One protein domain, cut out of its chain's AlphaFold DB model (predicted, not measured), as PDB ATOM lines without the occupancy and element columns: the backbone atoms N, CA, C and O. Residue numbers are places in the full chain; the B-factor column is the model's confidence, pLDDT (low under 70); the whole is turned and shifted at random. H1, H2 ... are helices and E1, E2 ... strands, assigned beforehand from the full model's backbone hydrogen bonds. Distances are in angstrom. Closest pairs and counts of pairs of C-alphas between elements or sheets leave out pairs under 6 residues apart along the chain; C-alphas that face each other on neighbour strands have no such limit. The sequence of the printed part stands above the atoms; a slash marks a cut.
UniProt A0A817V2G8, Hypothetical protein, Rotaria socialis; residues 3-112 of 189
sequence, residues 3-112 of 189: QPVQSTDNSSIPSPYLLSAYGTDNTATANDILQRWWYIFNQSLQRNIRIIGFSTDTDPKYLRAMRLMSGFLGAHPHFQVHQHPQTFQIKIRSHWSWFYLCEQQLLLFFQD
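Overview. This is residues 3 to 112 of the 189 residues of the protein "Hypothetical protein" of Rotaria socialis (UniProt A0A817V2G8). With little regular structure, a small parallel sheet of E2 and E3 has H2 packed on it; H1 meets H2 with residues 30 to 34, and loop residues 6 to 12, 22 to 27 and 93 to 99 stick out. The printed part has 110 residues, 38 in named elements, mixed, ordered H1, E1, E2, H2, E3. It is only just compact, close to loose: radius of gyration of the C-alphas 15.4 A, spans 45 by 41 by 27 A.

Along the chain. E2 is residues 53 to 56; E3, residues 108 to 111, ends at C-alpha 111 (134.637, 117.961, 158.159). H2 is residues 60 to 70, 15.3 A long. H1, residues 30 to 45, 22.5 A, begins at C-alpha 30 (148.537, 117.914, 153.504). E1, residues 49 to 51, pairs with no named strand.

Arrangement. E2 and E3 are parallel at 14 degrees; N 54 and O 108, 2.9 A, are within hydrogen-bond range. E2, H2, E3 form a strand-helix-strand unit, parallel neighbour strands with a helix between, its crossover right-handed. H1 touches H2 at a steep tilt of 51 degrees, closest C-alphas Ala 30 and Ala 65, 4.8 A. In H1 and H2 every O i to N i+4 pair is within range. E1 runs on into E2 at 55 degrees.

Size, cuts and confidence. The printed part has no cut. The link H2 to E3 is long, 37 residues. Residues 3 to 18, 74 to 75 and 77 have pLDDT under 70.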
ATOM      1  N   GLN A   3     130.046 102.840 149.652       42.22
ATOM      2  CA  GLN A   3     128.880 102.343 148.921       42.22
ATOM      3  C   GLN A   3     129.309 101.146 148.059       42.22
ATOM      4  O   GLN A   3     130.298 101.260 147.330       42.22
ATOM      5  N   PRO A   4     128.598 100.006 148.118       49.34
ATOM      6  CA  PRO A   4     128.836  98.907 147.191       49.34
ATOM      7  C   PRO A   4     128.506  99.334 145.763       49.34
ATOM      8  O   PRO A   4     127.553 100.082 145.529       49.34
ATOM      9  N   VAL A   5     129.261  98.815 144.802       47.22
ATOM     10  CA  VAL A   5     128.835  98.827 143.400       47.22
ATOM     11  C   VAL A   5     127.642  97.875 143.285       47.22
ATOM     12  O   VAL A   5     127.686  96.789 143.858       47.22
ATOM     13  N   GLN A   6     126.564  98.298 142.617       48.62
ATOM     14  CA  GLN A   6     125.324  97.522 142.505       48.62
ATOM     15  C   GLN A   6     125.608  96.119 141.945       48.62
ATOM     16  O   GLN A   6     125.871  95.961 140.755       48.62
ATOM     17  N   SER A   7     125.547  95.104 142.807       47.16
ATOM     18  CA  SER A   7     125.350  93.712 142.414       47.16
ATOM     19  C   SER A   7     123.854  93.494 142.215       47.16
ATOM     20  O   SER A   7     123.046  93.974 143.006       47.16
ATOM     21  N   THR A   8     123.480  92.755 141.178       51.81
ATOM     22  CA  THR A   8     122.095  92.398 140.824       51.81
ATOM     23  C   THR A   8     121.370  91.527 141.863       51.81
ATOM     24  O   THR A   8     120.216  91.165 141.647       51.81
ATOM     25  N   ASP A   9     122.008  91.223 142.994       54.75
ATOM     26  CA  ASP A   9     121.479  90.353 144.039       54.75
ATOM     27  C   ASP A   9     120.916  91.159 145.219       54.75
ATOM     28  O   ASP A   9     121.631  91.838 145.960       54.75
ATOM     29  N   ASN A  10     119.600  91.045 145.404       51.19
ATOM     30  CA  ASN A  10     118.774  91.731 146.405       51.19
ATOM     31  C   ASN A  10     118.969  91.244 147.862       51.19
ATOM     32  O   ASN A  10     118.048  91.345 148.672       51.19
ATOM     33  N   SER A  11     120.129  90.708 148.250       52.94
ATOM     34  CA  SER A  11     120.275  90.089 149.577       52.94
ATOM     35  C   SER A  11     121.667  90.224 150.193       52.94
ATOM     36  O   SER A  11     122.395  89.247 150.307       52.94
ATOM     37  N   SER A  12     122.022  91.423 150.652       54.00
ATOM     38  CA  SER A  12     122.762  91.615 151.912       54.00
ATOM     39  C   SER A  12     122.957  93.106 152.155       54.00
ATOM     40  O   SER A  12     123.499  93.808 151.302       54.00
ATOM     41  N   ILE A  13     122.544  93.598 153.323       56.53
ATOM     42  CA  ILE A  13     123.031  94.891 153.809       56.53
ATOM     43  C   ILE A  13     124.542  94.706 154.026       56.53
ATOM     44  O   ILE A  13     124.925  93.817 154.788       56.53
ATOM     45  N   PRO A  14     125.413  95.477 153.355       54.56
ATOM     46  CA  PRO A  14     126.851  95.310 153.493       54.56
ATOM     47  C   PRO A  14     127.267  95.602 154.932       54.56
ATOM     48  O   PRO A  14     126.904  96.642 155.485       54.56
ATOM     49  N   SER A  15     128.057  94.712 155.530       57.06
ATOM     50  CA  SER A  15     128.697  94.996 156.814       57.06
ATOM     51  C   SER A  15     129.646  96.192 156.647       57.06
ATOM     52  O   SER A  15     130.399  96.231 155.670       57.06
ATOM     53  N   PRO A  16     129.655  97.171 157.568       62.19
ATOM     54  CA  PRO A  16     130.615  98.263 157.510       62.19
ATOM     55  C   PRO A  16     132.038  97.699 157.618       62.19
ATOM     56  O   PRO A  16     132.385  97.041 158.597       62.19
ATOM     57  N   TYR A  17     132.872  97.958 156.612       66.31
ATOM     58  CA  TYR A  17     134.300  97.665 156.688       66.31
ATOM     59  C   TYR A  17     134.991  98.765 157.492       66.31
ATOM     60  O   TYR A  17     134.962  99.936 157.104       66.31
ATOM     61  N   LEU A  18     135.623  98.391 158.604       67.62
ATOM     62  CA  LEU A  18     136.470  99.292 159.375       67.62
ATOM     63  C   LEU A  18     137.921  99.119 158.925       67.62
ATOM     64  O   LEU A  18     138.554  98.107 159.214       67.62
ATOM     65  N   LEU A  19     138.450 100.119 158.224       70.06
ATOM     66  CA  LEU A  19     139.882 100.226 157.975       70.06
ATOM     67  C   LEU A  19     140.493 101.098 159.067       70.06
ATOM     68  O   LEU A  19     140.085 102.248 159.231       70.06
ATOM     69  N   SER A  20     141.490 100.568 159.768       71.56
ATOM     70  CA  SER A  20     142.275 101.357 160.709       71.56
ATOM     71  C   SER A  20     143.668 101.627 160.160       71.56
ATOM     72  O   SER A  20     144.352 100.711 159.706       71.56
ATOM     73  N   ALA A  21     144.076 102.892 160.178       71.12
ATOM     74  CA  ALA A  21     145.388 103.338 159.732       71.12
ATOM     75  C   ALA A  21     145.902 104.405 160.699       71.12
ATOM     76  O   ALA A  21     145.213 105.391 160.964       71.12
ATOM     77  N   TYR A  22     147.121 104.220 161.199       73.50
ATOM     78  CA  TYR A  22     147.715 105.081 162.218       73.50
ATOM     79  C   TYR A  22     149.007 105.702 161.695       73.50
ATOM     80  O   TYR A  22     149.775 105.058 160.982       73.50
ATOM     81  N   GLY A  23     149.225 106.974 162.027       72.94
ATOM     82  CA  GLY A  23     150.537 107.600 161.893       72.94
ATOM     83  C   GLY A  23     151.395 107.283 163.115       72.94
ATOM     84  O   GLY A  23     150.863 107.035 164.193       72.94
ATOM     85  N   THR A  24     152.712 107.307 162.949       78.81
ATOM     86  CA  THR A  24     153.675 107.171 164.052       78.81
ATOM     87  C   THR A  24     153.923 108.490 164.782       78.81
ATOM     88  O   THR A  24     154.399 108.482 165.911       78.81
ATOM     89  N   ASP A  25     153.585 109.619 164.155       82.81
ATOM     90  CA  ASP A  25     153.745 110.964 164.703       82.81
ATOM     91  C   ASP A  25     152.701 111.950 164.130       82.81
ATOM     92  O   ASP A  25     151.857 111.601 163.297       82.81
ATOM     93  N   ASN A  26     152.762 113.204 164.592       75.94
ATOM     94  CA  ASN A  26     151.868 114.293 164.183       75.94
ATOM     95  C   ASN A  26     152.433 115.182 163.058       75.94
ATOM     96  O   ASN A  26     151.882 116.254 162.802       75.94
ATOM     97  N   THR A  27     153.500 114.760 162.374       86.62
ATOM     98  CA  THR A  27     154.218 115.587 161.385       86.62
ATOM     99  C   THR A  27     153.605 115.560 159.985       86.62
ATOM    100  O   THR A  27     154.027 116.320 159.115       86.62
ATOM    101  N   ALA A  28     152.576 114.731 159.774       88.75
ATOM    102  CA  ALA A  28     151.931 114.567 158.476       88.75
ATOM    103  C   ALA A  28     151.471 115.903 157.874       88.75
ATOM    104  O   ALA A  28     150.715 116.668 158.481       88.75
ATOM    105  N   THR A  29     151.886 116.142 156.637       92.38
ATOM    106  CA  THR A  29     151.505 117.295 155.829       92.38
ATOM    107  C   THR A  29     150.219 117.025 155.046       92.38
ATOM    108  O   THR A  29     149.736 115.895 154.943       92.38
ATOM    109  N   ALA A  30     149.664 118.070 154.424       91.69
ATOM    110  CA  ALA A  30     148.537 117.914 153.504       91.69
ATOM    111  C   ALA A  30     148.861 116.969 152.329       91.69
ATOM    112  O   ALA A  30     147.980 116.246 151.878       91.69
ATOM    113  N   ASN A  31     150.112 116.942 151.856       90.88
ATOM    114  CA  ASN A  31     150.519 116.059 150.764       90.88
ATOM    115  C   ASN A  31     150.544 114.586 151.199       90.88
ATOM    116  O   ASN A  31     150.044 113.726 150.479       90.88
ATOM    117  N   ASP A  32     151.030 114.303 152.409       91.44
ATOM    118  CA  ASP A  32     151.031 112.940 152.961       91.44
ATOM    119  C   ASP A  32     149.598 112.413 153.128       91.44
ATOM    120  O   ASP A  32     149.301 111.247 152.860       91.44
ATOM    121  N   ILE A  33     148.678 113.299 153.522       92.00
ATOM    122  CA  ILE A  33     147.245 112.999 153.617       92.00
ATOM    123  C   ILE A  33     146.659 112.662 152.240       92.00
ATOM    124  O   ILE A  33     145.957 111.658 152.116       92.00
ATOM    125  N   LEU A  34     146.968 113.453 151.205       91.69
ATOM    126  CA  LEU A  34     146.521 113.193 149.830       91.69
ATOM    127  C   LEU A  34     147.006 111.836 149.321       91.69
ATOM    128  O   LEU A  34     146.212 111.046 148.811       91.69
ATOM    129  N   GLN A  35     148.298 111.548 149.490       90.62
ATOM    130  CA  GLN A  35     148.890 110.274 149.085       90.62
ATOM    131  C   GLN A  35     148.212 109.100 149.793       90.62
ATOM    132  O   GLN A  35     147.868 108.104 149.154       90.62
ATOM    133  N   ARG A  36     147.943 109.236 151.097       90.56
ATOM    134  CA  ARG A  36     147.225 108.226 151.879       90.56
ATOM    135  C   ARG A  36     145.805 108.003 151.363       90.56
ATOM    136  O   ARG A  36     145.413 106.856 151.165       90.56
ATOM    137  N   TRP A  37     145.030 109.063 151.138       91.75
ATOM    138  CA  TRP A  37     143.667 108.941 150.608       91.75
ATOM    139  C   TRP A  37     143.643 108.302 149.228       91.75
ATOM    140  O   TRP A  37     142.825 107.416 148.985       91.75
ATOM    141  N   TRP A  38     144.568 108.691 148.353       91.19
ATOM    142  CA  TRP A  38     144.696 108.106 147.024       91.19
ATOM    143  C   TRP A  38     145.045 106.619 147.076       91.19
ATOM    144  O   TRP A  38     144.426 105.807 146.388       91.19
ATOM    145  N   TYR A  39     145.993 106.240 147.936       91.75
ATOM    146  CA  TYR A  39     146.349 104.842 148.150       91.75
ATOM    147  C   TYR A  39     145.145 104.025 148.636       91.75
ATOM    148  O   TYR A  39     144.822 102.999 148.041       91.75
ATOM    149  N   ILE A  40     144.439 104.509 149.664       91.44
ATOM    150  CA  ILE A  40     143.244 103.853 150.215       91.44
ATOM    151  C   ILE A  40     142.154 103.711 149.143       91.44
ATOM    152  O   ILE A  40     141.558 102.639 149.017       91.44
ATOM    153  N   PHE A  41     141.914 104.762 148.354       91.19
ATOM    154  CA  PHE A  41     140.960 104.743 147.247       91.19
ATOM    155  C   PHE A  41     141.305 103.651 146.226       91.19
ATOM    156  O   PHE A  41     140.466 102.795 145.949       91.19
ATOM    157  N   ASN A  42     142.547 103.613 145.735       91.12
ATOM    158  CA  ASN A  42     142.975 102.628 144.738       91.12
ATOM    159  C   ASN A  42     142.944 101.193 145.276       91.12
ATOM    160  O   ASN A  42     142.473 100.288 144.590       91.12
ATOM    161  N   GLN A  43     143.404 100.977 146.513       91.38
ATOM    162  CA  GLN A  43     143.370  99.657 147.150       91.38
ATOM    163  C   GLN A  43     141.940  99.151 147.364       91.38
ATOM    164  O   GLN A  43     141.682  97.954 147.227       91.38
ATOM    165  N   SER A  44     141.008 100.049 147.686       89.75
ATOM    166  CA  SER A  44     139.589  99.706 147.817       89.75
ATOM    167  C   SER A  44     138.984  99.388 146.451       89.75
ATOM    168  O   SER A  44     138.321  98.365 146.297       89.75
ATOM    169  N   LEU A  45     139.295 100.198 145.435       89.81
ATOM    170  CA  LEU A  45     138.795 100.011 144.077       89.81
ATOM    171  C   LEU A  45     139.240  98.671 143.473       89.81
ATOM    172  O   LEU A  45     138.423  97.974 142.881       89.81
ATOM    173  N   GLN A  46     140.495  98.260 143.693       92.00
ATOM    174  CA  GLN A  46     141.012  96.940 143.289       92.00
ATOM    175  C   GLN A  46     140.230  95.768 143.900       92.00
ATOM    176  O   GLN A  46     140.224  94.672 143.349       92.00
ATOM    177  N   ARG A  47     139.564  95.996 145.035       88.38
ATOM    178  CA  ARG A  47     138.724  95.020 145.740       88.38
ATOM    179  C   ARG A  47     137.235  95.219 145.448       88.38
ATOM    180  O   ARG A  47     136.400  94.706 146.182       88.38
ATOM    181  N   ASN A  48     136.906  95.971 144.395       87.19
ATOM    182  CA  ASN A  48     135.543  96.325 144.005       87.19
ATOM    183  C   ASN A  48     134.765  97.106 145.090       87.19
ATOM    184  O   ASN A  48     133.540  97.039 145.173       87.19
ATOM    185  N   ILE A  49     135.480  97.861 145.933       86.25
ATOM    186  CA  ILE A  49     134.906  98.738 146.958       86.25
ATOM    187  C   ILE A  49     135.074 100.189 146.510       86.25
ATOM    188  O   ILE A  49     136.190 100.705 146.417       86.25
ATOM    189  N   ARG A  50     133.956 100.883 146.280       86.06
ATOM    190  CA  ARG A  50     133.967 102.299 145.905       86.06
ATOM    191  C   ARG A  50     133.883 103.187 147.143       86.06
ATOM    192  O   ARG A  50     132.881 103.214 147.860       86.06
ATOM    193  N   ILE A  51     134.934 103.969 147.367       88.62
ATOM    194  CA  ILE A  51     134.898 105.065 148.338       88.62
ATOM    195  C   ILE A  51     134.239 106.264 147.670       88.62
ATOM    196  O   ILE A  51     134.705 106.724 146.632       88.62
ATOM    197  N   ILE A  52     133.171 106.776 148.281       88.44
ATOM    198  CA  ILE A  52     132.450 107.957 147.784       88.44
ATOM    199  C   ILE A  52     132.867 109.244 148.496       88.44
ATOM    200  O   ILE A  52     132.554 110.336 148.033       88.44
ATOM    201  N   GLY A  53     133.581 109.145 149.620       90.81
ATOM    202  CA  GLY A  53     134.084 110.325 150.308       90.81
ATOM    203  C   GLY A  53     134.824 110.063 151.611       90.81
ATOM    204  O   GLY A  53     134.647 109.020 152.255       90.81
ATOM    205  N   PHE A  54     135.608 111.064 152.002       91.62
ATOM    206  CA  PHE A  54     136.405 111.114 153.222       91.62
ATOM    207  C   PHE A  54     135.807 112.110 154.217       91.62
ATOM    208  O   PHE A  54     135.355 113.190 153.841       91.62
ATOM    209  N   SER A  55     135.827 111.745 155.498       90.88
ATOM    210  CA  SER A  55     135.456 112.632 156.600       90.88
ATOM    211  C   SER A  55     136.647 112.792 157.533       90.88
ATOM    212  O   SER A  55     137.314 111.800 157.827       90.88
ATOM    213  N   THR A  56     136.929 114.010 157.993       91.62
ATOM    214  CA  THR A  56     138.081 114.288 158.867       91.62
ATOM    215  C   THR A  56     137.736 115.264 159.975       91.62
ATOM    216  O   THR A  56     136.762 116.003 159.886       91.62
ATOM    217  N   ASP A  57     138.609 115.354 160.973       87.44
ATOM    218  CA  ASP A  57     138.617 116.487 161.892       87.44
ATOM    219  C   ASP A  57     138.974 117.800 161.150       87.44
ATOM    220  O   ASP A  57     139.351 117.835 159.975       87.44
ATOM    221  N   THR A  58     138.836 118.909 161.853       88.12
ATOM    222  CA  THR A  58     138.906 120.288 161.392       88.12
ATOM    223  C   THR A  58     140.318 120.890 161.456       88.12
ATOM    224  O   THR A  58     140.459 122.117 161.485       88.12
ATOM    225  N   ASP A  59     141.371 120.069 161.502       88.69
ATOM    226  CA  ASP A  59     142.765 120.536 161.423       88.69
ATOM    227  C   ASP A  59     143.036 121.172 160.036       88.69
ATOM    228  O   ASP A  59     142.650 120.593 159.007       88.69
ATOM    229  N   PRO A  60     143.694 122.350 159.970       90.69
ATOM    230  CA  PRO A  60     144.046 123.015 158.714       90.69
ATOM    231  C   PRO A  60     144.707 122.119 157.659       90.69
ATOM    232  O   PRO A  60     144.464 122.314 156.466       90.69
ATOM    233  N   LYS A  61     145.512 121.124 158.057       92.44
ATOM    234  CA  LYS A  61     146.171 120.213 157.104       92.44
ATOM    235  C   LYS A  61     145.175 119.352 156.325       92.44
ATOM    236  O   LYS A  61     145.349 119.171 155.119       92.44
ATOM    237  N   TYR A  62     144.103 118.890 156.976       92.81
ATOM    238  CA  TYR A  62     143.045 118.133 156.309       92.81
ATOM    239  C   TYR A  62     142.232 119.037 155.395       92.81
ATOM    240  O   TYR A  62     141.998 118.669 154.249       92.81
ATOM    241  N   LEU A  63     141.879 120.246 155.846       91.56
ATOM    242  CA  LEU A  63     141.162 121.205 155.004       91.56
ATOM    243  C   LEU A  63     141.963 121.546 153.738       91.56
ATOM    244  O   LEU A  63     141.406 121.606 152.643       91.56
ATOM    245  N   ARG A  64     143.284 121.718 153.860       91.94
ATOM    246  CA  ARG A  64     144.167 121.922 152.706       91.94
ATOM    247  C   ARG A  64     144.165 120.715 151.766       91.94
ATOM    248  O   ARG A  64     144.064 120.912 150.558       91.94
ATOM    249  N   ALA A  65     144.243 119.493 152.292       92.25
ATOM    250  CA  ALA A  65     144.172 118.277 151.481       92.25
ATOM    251  C   ALA A  65     142.819 118.149 150.755       92.25
ATOM    252  O   ALA A  65     142.791 117.911 149.550       92.25
ATOM    253  N   MET A  66     141.700 118.398 151.443       91.38
ATOM    254  CA  MET A  66     140.360 118.401 150.842       91.38
ATOM    255  C   MET A  66     140.271 119.375 149.667       91.38
ATOM    256  O   MET A  66     139.788 119.004 148.600       91.38
ATOM    257  N   ARG A  67     140.770 120.606 149.837       89.44
ATOM    258  CA  ARG A  67     140.773 121.627 148.778       89.44
ATOM    259  C   ARG A  67     141.571 121.180 147.556       89.44
ATOM    260  O   ARG A  67     141.059 121.237 146.446       89.44
ATOM    261  N   LEU A  68     142.783 120.668 147.780       89.75
ATOM    262  CA  LEU A  68     143.661 120.195 146.707       89.75
ATOM    263  C   LEU A  68     143.065 119.009 145.939       89.75
ATOM    264  O   LEU A  68     143.181 118.962 144.717       89.75
ATOM    265  N   MET A  69     142.428 118.061 146.635       88.06
ATOM    266  CA  MET A  69     141.854 116.870 146.001       88.06
ATOM    267  C   MET A  69     140.510 117.134 145.317       88.06
ATOM    268  O   MET A  69     140.198 116.497 144.319       88.06
ATOM    269  N   SER A  70     139.711 118.066 145.837       85.88
ATOM    270  CA  SER A  70     138.430 118.460 145.226       85.88
ATOM    271  C   SER A  70     138.577 119.463 144.078       85.88
ATOM    272  O   SER A  70     137.578 119.816 143.455       85.88
ATOM    273  N   GLY A  71     139.794 119.963 143.824       81.31
ATOM    274  CA  GLY A  71     140.035 121.042 142.863       81.31
ATOM    275  C   GLY A  71     139.492 122.403 143.320       81.31
ATOM    276  O   GLY A  71     139.415 123.341 142.527       81.31
ATOM    277  N   PHE A  72     139.112 122.541 144.593       79.81
ATOM    278  CA  PHE A  72     138.503 123.751 145.135       79.81
ATOM    279  C   PHE A  72     139.553 124.830 145.434       79.81
ATOM    280  O   PHE A  72     140.291 124.756 146.424       79.81
ATOM    281  N   LEU A  73     139.578 125.880 144.603       70.31
ATOM    282  CA  LEU A  73     140.491 127.032 144.718       70.31
ATOM    283  C   LEU A  73     141.983 126.643 144.690       70.31
ATOM    284  O   LEU A  73     142.813 127.299 145.320       70.31
ATOM    285  N   GLY A  74     142.311 125.557 143.989       69.19
ATOM    286  CA  GLY A  74     143.673 125.068 143.796       69.19
ATOM    287  C   GLY A  74     143.677 123.597 143.394       69.19
ATOM    288  O   GLY A  74     143.163 122.757 144.126       69.19
ATOM    289  N   ALA A  75     144.265 123.284 142.242       67.69
ATOM    290  CA  ALA A  75     144.467 121.910 141.800       67.69
ATOM    291  C   ALA A  75     145.892 121.465 142.134       67.69
ATOM    292  O   ALA A  75     146.852 122.211 141.934       67.69
ATOM    293  N   HIS A  76     146.040 120.237 142.621       71.44
ATOM    294  CA  HIS A  76     147.360 119.628 142.695       71.44
ATOM    295  C   HIS A  76     147.743 119.100 141.299       71.44
ATOM    296  O   HIS A  76     146.964 118.327 140.738       71.44
ATOM    297  N   PRO A  77     148.923 119.435 140.738       69.00
ATOM    298  CA  PRO A  77     149.277 119.106 139.347       69.00
ATOM    299  C   PRO A  77     149.149 117.616 139.010       69.00
ATOM    300  O   PRO A  77     148.773 117.236 137.905       69.00
ATOM    301  N   HIS A  78     149.442 116.772 139.998       71.38
ATOM    302  CA  HIS A  78     149.453 115.317 139.865       71.38
ATOM    303  C   HIS A  78     148.107 114.638 140.170       71.38
ATOM    304  O   HIS A  78     147.994 113.431 139.987       71.38
ATOM    305  N   PHE A  79     147.089 115.377 140.630       70.19
ATOM    306  CA  PHE A  79     145.774 114.819 140.965       70.19
ATOM    307  C   PHE A  79     144.685 115.462 140.103       70.19
ATOM    308  O   PHE A  79     143.991 116.384 140.524       70.19
ATOM    309  N   GLN A  80     144.503 114.944 138.885       72.50
ATOM    310  CA  GLN A  80     143.399 115.335 137.997       72.50
ATOM    311  C   GLN A  80     142.140 114.523 138.318       72.50
ATOM    312  O   GLN A  80     141.671 113.688 137.548       72.50
ATOM    313  N   VAL A  81     141.609 114.759 139.516       75.69
ATOM    314  CA  VAL A  81     140.548 113.956 140.139       75.69
ATOM    315  C   VAL A  81     139.266 113.910 139.295       75.69
ATOM    316  O   VAL A  81     138.617 112.868 139.219       75.69
ATOM    317  N   HIS A  82     138.941 114.997 138.590       78.06
ATOM    318  CA  HIS A  82     137.742 115.101 137.750       78.06
ATOM    319  C   HIS A  82     137.798 114.267 136.461       78.06
ATOM    320  O   HIS A  82     136.756 114.001 135.877       78.06
ATOM    321  N   GLN A  83     138.980 113.828 136.019       83.19
ATOM    322  CA  GLN A  83     139.129 113.002 134.812       83.19
ATOM    323  C   GLN A  83     139.090 111.501 135.107       83.19
ATOM    324  O   GLN A  83     139.149 110.679 134.195       83.19
ATOM    325  N   HIS A  84     139.016 111.116 136.381       88.19
ATOM    326  CA  HIS A  84     139.056 109.714 136.750       88.19
ATOM    327  C   HIS A  84     137.792 108.971 136.252       88.19
ATOM    328  O   HIS A  84     136.680 109.482 136.431       88.19
ATOM    329  N   PRO A  85     137.908 107.739 135.708       89.25
ATOM    330  CA  PRO A  85     136.762 106.987 135.171       89.25
ATOM    331  C   PRO A  85     135.657 106.696 136.195       89.25
ATOM    332  O   PRO A  85     134.512 106.460 135.834       89.25
ATOM    333  N   GLN A  86     136.002 106.708 137.485       90.12
ATOM    334  CA  GLN A  86     135.067 106.490 138.598       90.12
ATOM    335  C   GLN A  86     134.434 107.787 139.125       90.12
ATOM    336  O   GLN A  86     133.899 107.796 140.236       90.12
ATOM    337  N   THR A  87     134.522 108.893 138.389       91.38
ATOM    338  CA  THR A  87     133.800 110.119 138.752       91.38
ATOM    339  C   THR A  87     132.283 109.905 138.690       91.38
ATOM    340  O   THR A  87     131.776 108.971 138.071       91.38
ATOM    341  N   PHE A  88     131.542 110.737 139.409       90.25
ATOM    342  CA  PHE A  88     130.086 110.785 139.401       90.25
ATOM    343  C   PHE A  88     129.617 112.235 139.318       90.25
ATOM    344  O   PHE A  88     130.356 113.163 139.653       90.25
ATOM    345  N   GLN A  89     128.381 112.419 138.862       90.81
ATOM    346  CA  GLN A  89     127.746 113.729 138.815       90.81
ATOM    347  C   GLN A  89     126.947 113.993 140.087       90.81
ATOM    348  O   GLN A  89     126.186 113.145 140.557       90.81
ATOM    349  N   ILE A  90     127.099 115.200 140.615       88.19
ATOM    350  CA  ILE A  90     126.293 115.751 141.695       88.19
ATOM    351  C   ILE A  90     125.382 116.806 141.091       88.19
ATOM    352  O   ILE A  90     125.847 117.739 140.444       88.19
ATOM    353  N   LYS A  91     124.079 116.692 141.352       90.06
ATOM    354  CA  LYS A  91     123.115 117.711 140.948       90.06
ATOM    355  C   LYS A  91     123.204 118.908 141.892       90.06
ATOM    356  O   LYS A  91     122.659 118.868 142.996       90.06
ATOM    357  N   ILE A  92     123.865 119.972 141.449       88.38
ATOM    358  CA  ILE A  92     123.920 121.238 142.180       88.38
ATOM    359  C   ILE A  92     122.689 122.060 141.800       88.38
ATOM    360  O   ILE A  92     122.271 122.118 140.644       88.38
ATOM    361  N   ARG A  93     122.037 122.667 142.791       90.31
ATOM    362  CA  ARG A  93     120.871 123.515 142.534       90.31
ATOM    363  C   ARG A  93     121.338 124.835 141.925       90.31
ATOM    364  O   ARG A  93     122.165 125.515 142.517       90.31
ATOM    365  N   SER A  94     120.749 125.239 140.801       86.69
ATOM    366  CA  SER A  94     121.135 126.462 140.074       86.69
ATOM    367  C   SER A  94     121.044 127.751 140.903       86.69
ATOM    368  O   SER A  94     121.775 128.697 140.638       86.69
ATOM    369  N   HIS A  95     120.187 127.794 141.929       92.56
ATOM    370  CA  HIS A  95     120.072 128.940 142.840       92.56
ATOM    371  C   HIS A  95     121.154 128.980 143.935       92.56
ATOM    372  O   HIS A  95     121.171 129.912 144.735       92.56
ATOM    373  N   TRP A  96     122.052 127.995 144.016       91.00
ATOM    374  CA  TRP A  96     123.173 127.996 144.963       91.00
ATOM    375  C   TRP A  96     124.375 128.741 144.381       91.00
ATOM    376  O   TRP A  96     125.439 128.165 144.175       91.00
ATOM    377  N   SER A  97     124.218 130.046 144.149       85.31
ATOM    378  CA  SER A  97     125.291 130.920 143.639       85.31
ATOM    379  C   SER A  97     126.532 130.976 144.543       85.31
ATOM    380  O   SER A  97     127.601 131.385 144.104       85.31
ATOM    381  N   TRP A  98     126.393 130.552 145.799       84.38
ATOM    382  CA  TRP A  98     127.449 130.479 146.806       84.38
ATOM    383  C   TRP A  98     128.211 129.139 146.818       84.38
ATOM    384  O   TRP A  98     129.178 129.000 147.566       84.38
ATOM    385  N   PHE A  99     127.783 128.131 146.049       84.38
ATOM    386  CA  PHE A  99     128.398 126.803 146.045       84.38
ATOM    387  C   PHE A  99     129.368 126.653 144.862       84.38
ATOM    388  O   PHE A  99     128.955 126.700 143.709       84.38
ATOM    389  N   TYR A 100     130.662 126.454 145.144       79.31
ATOM    390  CA  TYR A 100     131.735 126.537 144.133       79.31
ATOM    391  C   TYR A 100     132.392 125.194 143.758       79.31
ATOM    392  O   TYR A 100     133.421 125.183 143.081       79.31
ATOM    393  N   LEU A 101     131.860 124.051 144.201       82.38
ATOM    394  CA  LEU A 101     132.373 122.746 143.758       82.38
ATOM    395  C   LEU A 101     131.824 122.392 142.369       82.38
ATOM    396  O   LEU A 101     130.668 122.667 142.071       82.38
ATOM    397  N   CYS A 102     132.644 121.751 141.533       82.25
ATOM    398  CA  CYS A 102     132.224 121.242 140.222       82.25
ATOM    399  C   CYS A 102     131.166 120.127 140.364       82.25
ATOM    400  O   CYS A 102     131.189 119.374 141.338       82.25
ATOM    401  N   GLU A 103     130.269 119.962 139.392       88.38
ATOM    402  CA  GLU A 103     129.283 118.868 139.402       88.38
ATOM    403  C   GLU A 103     129.937 117.487 139.264       88.38
ATOM    404  O   GLU A 103     129.458 116.515 139.845       88.38
ATOM    405  N   GLN A 104     131.049 117.387 138.531       89.69
ATOM    406  CA  GLN A 104     131.782 116.134 138.359       89.69
ATOM    407  C   GLN A 104     132.787 115.937 139.497       89.69
ATOM    408  O   GLN A 104     133.798 116.637 139.583       89.69
ATOM    409  N   GLN A 105     132.535 114.954 140.357       88.06
ATOM    410  CA  GLN A 105     133.348 114.667 141.539       88.06
ATOM    411  C   GLN A 105     133.799 113.207 141.562       88.06
ATOM    412  O   GLN A 105     133.075 112.312 141.135       88.06
ATOM    413  N   LEU A 106     135.000 112.945 142.082       90.06
ATOM    414  CA  LEU A 106     135.432 111.577 142.405       90.06
ATOM    415  C   LEU A 106     135.110 111.206 143.851       90.06
ATOM    416  O   LEU A 106     134.835 110.047 144.147       90.06
ATOM    417  N   LEU A 107     135.203 112.185 144.752       90.69
ATOM    418  CA  LEU A 107     135.114 112.015 146.195       90.69
ATOM    419  C   LEU A 107     134.408 113.222 146.804       90.69
ATOM    420  O   LEU A 107     134.648 114.359 146.403       90.69
ATOM    421  N   LEU A 108     133.596 112.969 147.821       90.25
ATOM    422  CA  LEU A 108     133.061 113.990 148.714       90.25
ATOM    423  C   LEU A 108     133.984 114.163 149.920       90.25
ATOM    424  O   LEU A 108     134.545 113.190 150.429       90.25
ATOM    425  N   PHE A 109     134.102 115.388 150.414       90.81
ATOM    426  CA  PHE A 109     134.891 115.693 151.601       90.81
ATOM    427  C   PHE A 109     134.016 116.352 152.654       90.81
ATOM    428  O   PHE A 109     133.309 117.316 152.365       90.81
ATOM    429  N   PHE A 110     134.091 115.837 153.875       90.88
ATOM    430  CA  PHE A 110     133.330 116.344 155.006       90.88
ATOM    431  C   PHE A 110     134.266 116.622 156.174       90.88
ATOM    432  O   PHE A 110     135.159 115.833 156.478       90.88
ATOM    433  N   GLN A 111     134.057 117.747 156.843       91.19
ATOM    434  CA  GLN A 111     134.637 117.961 158.159       91.19
ATOM    435  C   GLN A 111     133.661 117.465 159.223       91.19
ATOM    436  O   GLN A 111     132.446 117.535 159.038       91.19
ATOM    437  N   ASP A 112     134.193 116.977 160.336       89.25
ATOM    438  CA  ASP A 112     133.394 116.529 161.465       89.25
ATOM    439  C   ASP A 112     132.554 117.685 162.021       89.25
ATOM    440  O   ASP A 112     133.067 118.675 162.555       89.25
TER     441      ASP A 112